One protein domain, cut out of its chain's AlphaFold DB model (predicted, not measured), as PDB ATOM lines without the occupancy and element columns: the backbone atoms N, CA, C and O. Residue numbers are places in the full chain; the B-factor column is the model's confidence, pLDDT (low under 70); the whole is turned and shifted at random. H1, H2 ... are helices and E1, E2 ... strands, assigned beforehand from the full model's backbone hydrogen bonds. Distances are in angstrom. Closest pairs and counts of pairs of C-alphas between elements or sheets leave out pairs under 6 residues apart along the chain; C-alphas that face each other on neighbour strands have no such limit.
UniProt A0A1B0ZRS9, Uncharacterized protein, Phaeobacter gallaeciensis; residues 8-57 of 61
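Overview. This is residues 8 to 57 of the 61 residues of an uncharacterized protein of Phaeobacter gallaeciensis (UniProt A0A1B0ZRS9). A two-stranded hairpin, E1 and E2, has one long helix, H1, running lengthwise beside it and nearer to E1, while after H1 the chain folds back to a single-turn helix, H2, which is apart from H1 and from both strands. The 50 printed residues hold two named strands and two named helices, in the order E1, E2, H1, H2; the sheet has the order E1 - E2 and is antiparallel, and the class is mixed, helices and strands. The whole is elongated, 35 by 20 by 19 A, and only just loose, close to compact, with a radius of gyration of the C-alphas of 12.0 A.

Along the chain. E1 is residues 8 to 13, 16.5 A long, and begins at C-alpha 8, (216.280, 188.525, 169.927). E2 is residues 21 to 27, 20.2 A long. H1 is residues 30 to 46, 24.3 A long, from C-alpha 30 at (210.218, 182.864, 172.597). H2 is residues 52 to 55, 5.7 A long, and ends at C-alpha 55, (234.652, 182.490, 186.034).

Arrangement. E1 and E2 form an antiparallel hairpin, with 162 degrees between their directions. N 9 and O 25 are 2.8 A apart and N 23 and O 11 are 3.0 A apart, within hydrogen-bond range. The closest C-alphas of E1 and H1 are those of Val 9 and Ala 33, 6.2 A; those of E2 and H1 are of Tyr 27 and Ala 33, 5.7 A. H2 is apart from E1, E2 and H1. In H1 every O i to N i+4 pair is within hydrogen-bond range; H2 is too short for such a pair, and its one O i to N i+3 pair is not within range.

Size, cuts and confidence. The C-alphas farthest apart, of Gly 28 and Gln 57, are 35.3 A apart. The printed part has no cut. The links E2 to H1 and H1 to H2 are tight, and E1 to E2 is short. The mean pLDDT of the printed part is 89.8; residues 53 to 57 are under 70.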
ATOM      1  N   SER A   8     214.862 188.531 170.271       93.81
ATOM      2  CA  SER A   8     216.280 188.525 169.927       93.81
ATOM      3  C   SER A   8     217.098 187.738 170.950       93.81
ATOM      4  O   SER A   8     216.929 187.920 172.155       93.81
ATOM      5  N   VAL A   9     218.045 186.934 170.472       96.19
ATOM      6  CA  VAL A   9     219.106 186.326 171.278       96.19
ATOM      7  C   VAL A   9     220.411 187.058 170.980       96.19
ATOM      8  O   VAL A   9     220.924 186.979 169.862       96.19
ATOM      9  N   LEU A  10     220.950 187.747 171.987       95.75
ATOM     10  CA  LEU A  10     222.310 188.285 171.979       95.75
ATOM     11  C   LEU A  10     223.270 187.214 172.502       95.75
ATOM     12  O   LEU A  10     223.009 186.570 173.519       95.75
ATOM     13  N   ARG A  11     224.386 187.025 171.804       94.25
ATOM     14  CA  ARG A  11     225.496 186.193 172.269       94.25
ATOM     15  C   ARG A  11     226.769 187.008 172.210       94.25
ATOM     16  O   ARG A  11     227.058 187.593 171.172       94.25
ATOM     17  N   GLU A  12     227.531 186.954 173.289       93.75
ATOM     18  CA  GLU A  12     228.840 187.582 173.416       93.75
ATOM     19  C   GLU A  12     229.836 186.524 173.894       93.75
ATOM     20  O   GLU A  12     229.502 185.670 174.720       93.75
ATOM     21  N   TRP A  13     231.032 186.507 173.310       93.50
ATOM     22  CA  TRP A  13     232.105 185.596 173.701       93.50
ATOM     23  C   TRP A  13     233.466 186.188 173.360       93.50
ATOM     24  O   TRP A  13     233.614 186.961 172.421       93.50
ATOM     25  N   GLY A  14     234.495 185.786 174.090       92.06
ATOM     26  CA  GLY A  14     235.845 186.281 173.879       92.06
ATOM     27  C   GLY A  14     236.786 185.753 174.945       92.06
ATOM     28  O   GLY A  14     236.399 184.940 175.785       92.06
ATOM     29  N   VAL A  15     238.028 186.217 174.890       88.19
ATOM     30  CA  VAL A  15     239.020 185.990 175.943       88.19
ATOM     31  C   VAL A  15     239.063 187.246 176.807       88.19
ATOM     32  O   VAL A  15     239.061 188.350 176.268       88.19
ATOM     33  N   ALA A  16     239.112 187.080 178.129       85.75
ATOM     34  CA  ALA A  16     239.222 188.199 179.059       85.75
ATOM     35  C   ALA A  16     240.406 189.116 178.695       85.75
ATOM     36  O   ALA A  16     241.492 188.642 178.355       85.75
ATOM     37  N   GLY A  17     240.183 190.431 178.746       88.12
ATOM     38  CA  GLY A  17     241.187 191.435 178.380       88.12
ATOM     39  C   GLY A  17     241.377 191.654 176.873       88.12
ATOM     40  O   GLY A  17     242.326 192.331 176.483       88.12
ATOM     41  N   ARG A  18     240.509 191.098 176.017       91.31
ATOM     42  CA  ARG A  18     240.469 191.375 174.571       91.31
ATOM     43  C   ARG A  18     239.086 191.844 174.143       91.31
ATOM     44  O   ARG A  18     238.101 191.577 174.829       91.31
ATOM     45  N   ASP A  19     239.020 192.451 172.962       93.06
ATOM     46  CA  ASP A  19     237.749 192.754 172.314       93.06
ATOM     47  C   ASP A  19     236.978 191.455 172.049       93.06
ATOM     48  O   ASP A  19     237.456 190.530 171.378       93.06
ATOM     49  N   GLY A  20     235.783 191.377 172.627       91.88
ATOM     50  CA  GLY A  20     234.869 190.264 172.430       91.88
ATOM     51  C   GLY A  20     234.289 190.232 171.017       91.88
ATOM     52  O   GLY A  20     234.432 191.148 170.211       91.88
ATOM     53  N   GLN A  21     233.605 189.140 170.718       95.19
ATOM     54  CA  GLN A  21     232.774 188.971 169.537       95.19
ATOM     55  C   GLN A  21     231.316 188.943 169.979       95.19
ATOM     56  O   GLN A  21     230.995 188.351 171.012       95.19
ATOM     57  N   SER A  22     230.434 189.542 169.183       95.81
ATOM     58  CA  SER A  22     229.000 189.542 169.448       95.81
ATOM     59  C   SER A  22     228.194 189.210 168.199       95.81
ATOM     60  O   SER A  22     228.629 189.403 167.063       95.81
ATOM     61  N   VAL A  23     227.003 188.657 168.409       97.56
ATOM     62  CA  VAL A  23     226.017 188.456 167.346       97.56
ATOM     63  C   VAL A  23     224.611 188.523 167.921       97.56
ATOM     64  O   VAL A  23     224.357 188.056 169.034       97.56
ATOM     65  N   ILE A  24     223.693 189.073 167.131       96.88
ATOM     66  CA  ILE A  24     222.266 189.136 167.438       96.88
ATOM     67  C   ILE A  24     221.525 188.262 166.431       96.88
ATOM     68  O   ILE A  24     221.686 188.412 165.222       96.88
ATOM     69  N   ASN A  25     220.714 187.334 166.932       96.25
ATOM     70  CA  ASN A  25     219.820 186.508 166.125       96.25
ATOM     71  C   ASN A  25     218.367 186.830 166.495       96.25
ATOM     72  O   ASN A  25     218.059 186.945 167.678       96.25
ATOM     73  N   ILE A  26     217.488 186.978 165.503       95.06
ATOM     74  CA  ILE A  26     216.067 187.312 165.691       95.06
ATOM     75  C   ILE A  26     215.224 186.065 165.403       95.06
ATOM     76  O   ILE A  26     215.477 185.360 164.428       95.06
ATOM     77  N   TYR A  27     214.236 185.800 166.256       94.44
ATOM     78  CA  TYR A  27     213.325 184.660 166.173       94.44
ATOM     79  C   TYR A  27     211.876 185.133 166.233       94.44
ATOM     80  O   TYR A  27     211.560 186.091 166.937       94.44
ATOM     81  N   GLY A  28     210.978 184.414 165.555       93.69
ATOM     82  CA  GLY A  28     209.550 184.746 165.536       93.69
ATOM     83  C   GLY A  28     208.805 184.405 166.831       93.69
ATOM     84  O   GLY A  28     207.654 184.795 166.990       93.69
ATOM     85  N   ASN A  29     209.420 183.655 167.756       92.25
ATOM     86  CA  ASN A  29     208.819 183.333 169.049       92.25
ATOM     87  C   ASN A  29     209.855 183.026 170.147       92.25
ATOM     88  O   ASN A  29     211.014 182.694 169.887       92.25
ATOM     89  N   LEU A  30     209.395 183.085 171.403       92.50
ATOM     90  CA  LEU A  30     210.218 182.864 172.597       92.50
ATOM     91  C   LEU A  30     210.739 181.427 172.723       92.50
ATOM     92  O   LEU A  30     211.841 181.216 173.228       92.50
ATOM     93  N   ARG A  31     209.962 180.431 172.283       95.06
ATOM     94  CA  ARG A  31     210.344 179.020 172.412       95.06
ATOM     95  C   ARG A  31     211.577 178.717 171.566       95.06
ATOM     96  O   ARG A  31     212.525 178.122 172.072       95.06
ATOM     97  N   GLU A  32     211.582 179.151 170.312       96.44
ATOM     98  CA  GLU A  32     212.725 178.999 169.408       96.44
ATOM     99  C   GLU A  32     213.950 179.765 169.898       96.44
ATOM    100  O   GLU A  32     215.036 179.189 169.958       96.44
ATOM    101  N   ALA A  33     213.769 181.021 170.318       96.50
ATOM    102  CA  ALA A  33     214.846 181.822 170.891       96.50
ATOM    103  C   ALA A  33     215.490 181.129 172.103       96.50
ATOM    104  O   ALA A  33     216.714 181.029 172.186       96.50
ATOM    105  N   SER A  34     214.671 180.593 173.014       96.75
ATOM    106  CA  SER A  34     215.126 179.884 174.214       96.75
ATOM    107  C   SER A  34     215.930 178.624 173.870       96.75
ATOM    108  O   SER A  34     217.067 178.458 174.316       96.75
ATOM    109  N   VAL A  35     215.397 177.775 172.983       98.19
ATOM    110  CA  VAL A  35     216.089 176.557 172.528       98.19
ATOM    111  C   VAL A  35     217.410 176.893 171.827       98.19
ATOM    112  O   VAL A  35     218.424 176.224 172.050       98.19
ATOM    113  N   ALA A  36     217.430 177.937 170.994       97.81
ATOM    114  CA  ALA A  36     218.642 178.372 170.313       97.81
ATOM    115  C   ALA A  36     219.695 178.899 171.298       97.81
ATOM    116  O   ALA A  36     220.862 178.502 171.208       97.81
ATOM    117  N   ALA A  37     219.296 179.735 172.263       96.38
ATOM    118  CA  ALA A  37     220.180 180.253 173.304       96.38
ATOM    119  C   ALA A  37     220.857 179.114 174.087       96.38
ATOM    120  O   ALA A  37     222.083 179.104 174.237       96.38
ATOM    121  N   ASP A  38     220.088 178.103 174.495       96.94
ATOM    122  CA  ASP A  38     220.604 176.934 175.212       96.94
ATOM    123  C   ASP A  38     221.529 176.064 174.362       96.94
ATOM    124  O   ASP A  38     222.589 175.634 174.827       96.94
ATOM    125  N   SER A  39     221.181 175.841 173.097       97.50
ATOM    126  CA  SER A  39     222.022 175.101 172.155       97.50
ATOM    127  C   SER A  39     223.383 175.780 171.955       97.50
ATOM    128  O   SER A  39     224.430 175.127 172.030       97.50
ATOM    129  N   HIS A  40     223.393 177.104 171.768       96.19
ATOM    130  CA  HIS A  40     224.625 177.881 171.648       96.19
ATOM    131  C   HIS A  40     225.453 177.848 172.932       96.19
ATOM    132  O   HIS A  40     226.655 177.584 172.863       96.19
ATOM    133  N   ARG A  41     224.821 178.039 174.094       94.12
ATOM    134  CA  ARG A  41     225.473 177.946 175.406       94.12
ATOM    135  C   ARG A  41     226.161 176.596 175.596       94.12
ATOM    136  O   ARG A  41     227.363 176.549 175.844       94.12
ATOM    137  N   ASN A  42     225.434 175.498 175.398       95.81
ATOM    138  CA  ASN A  42     225.966 174.144 175.563       95.81
ATOM    139  C   ASN A  42     227.106 173.850 174.580       95.81
ATOM    140  O   ASN A  42     228.074 173.175 174.931       95.81
ATOM    141  N   ARG A  43     227.030 174.376 173.352       95.62
ATOM    142  CA  ARG A  43     228.110 174.263 172.364       95.62
ATOM    143  C   ARG A  43     229.375 175.002 172.804       95.62
ATOM    144  O   ARG A  43     230.462 174.469 172.611       95.62
ATOM    145  N   MET A  44     229.247 176.201 173.369       93.69
ATOM    146  CA  MET A  44     230.396 176.990 173.825       93.69
ATOM    147  C   MET A  44     231.045 176.373 175.070       93.69
ATOM    148  O   MET A  44     232.267 176.258 175.106       93.69
ATOM    149  N   ILE A  45     230.248 175.848 176.008       93.19
ATOM    150  CA  ILE A  45     230.756 175.085 177.164       93.19
ATOM    151  C   ILE A  45     231.570 173.872 176.699       93.19
ATOM    152  O   ILE A  45     232.695 173.671 177.145       93.19
ATOM    153  N   LYS A  46     231.063 173.103 175.726       95.06
ATOM    154  CA  LYS A  46     231.805 171.972 175.131       95.06
ATOM    155  C   LYS A  46     233.107 172.386 174.432       95.06
ATOM    156  O   LYS A  46     233.974 171.544 174.236       95.06
ATOM    157  N   ARG A  47     233.243 173.656 174.041       92.88
ATOM    158  CA  ARG A  47     234.468 174.235 173.461       92.88
ATOM    159  C   ARG A  47     235.425 174.804 174.518       92.88
ATOM    160  O   ARG A  47     236.442 175.370 174.139       92.88
ATOM    161  N   GLY A  48     235.104 174.681 175.808       92.12
ATOM    162  CA  GLY A  48     235.925 175.181 176.913       92.12
ATOM    163  C   GLY A  48     235.656 176.637 177.301       92.12
ATOM    164  O   GLY A  48     236.400 177.188 178.106       92.12
ATOM    165  N   TYR A  49     234.613 177.275 176.758       90.94
ATOM    166  CA  TYR A  49     234.210 178.602 177.225       90.94
ATOM    167  C   TYR A  49     233.463 178.491 178.552       90.94
ATOM    168  O   TYR A  49     232.499 177.730 178.675       90.94
ATOM    169  N   ASN A  50     233.864 179.316 179.515       88.38
ATOM    170  CA  ASN A  50     233.156 179.457 180.777       88.38
ATOM    171  C   ASN A  50     232.013 180.460 180.646       88.38
ATOM    172  O   ASN A  50     232.051 181.392 179.843       88.38
ATOM    173  N   ARG A  51     230.977 180.260 181.459       83.69
ATOM    174  CA  ARG A  51     229.920 181.256 181.612       83.69
ATOM    175  C   ARG A  51     230.501 182.428 182.401       83.69
ATOM    176  O   ARG A  51     231.160 182.189 183.407       83.69
ATOM    177  N   ASP A  52     230.230 183.653 181.965       74.69
ATOM    178  CA  ASP A  52     230.831 184.870 182.530       74.69
ATOM    179  C   ASP A  52     230.684 184.941 184.068       74.69
ATOM    180  O   ASP A  52     231.651 185.148 184.793       74.69
ATOM    181  N   GLY A  53     229.510 184.562 184.592       68.75
ATOM    182  CA  GLY A  53     229.247 184.500 186.039       68.75
ATOM    183  C   GLY A  53     229.807 183.289 186.806       68.75
ATOM    184  O   GLY A  53     229.641 183.234 188.019       68.75
ATOM    185  N   LEU A  54     230.423 182.305 186.137       57.56
ATOM    186  CA  LEU A  54     231.113 181.175 186.788       57.56
ATOM    187  C   LEU A  54     232.621 181.426 186.918       57.56
ATOM    188  O   LEU A  54     233.233 180.953 187.869       57.56
ATOM    189  N   ALA A  55     233.224 182.174 185.988       55.44
ATOM    190  CA  ALA A  55     234.652 182.490 186.034       55.44
ATOM    191  C   ALA A  55     234.977 183.576 187.075       55.44
ATOM    192  O   ALA A  55     235.991 183.477 187.758       55.44
ATOM    193  N   SER A  56     234.089 184.562 187.250       53.22
ATOM    194  CA  SER A  56     234.272 185.660 188.209       53.22
ATOM    195  C   SER A  56     234.189 185.234 189.682       53.22
ATOM    196  O   SER A  56     234.650 185.972 190.545       53.22
ATOM    197  N   GLN A  57     233.607 184.067 189.988       48.94
ATOM    198  CA  GLN A  57     233.539 183.529 191.357       48.94
ATOM    199  C   GLN A  57     234.786 182.720 191.734       48.94
ATOM    200  O   GLN A  57     235.149 182.677 192.900       48.94
TER     201      GLN A  57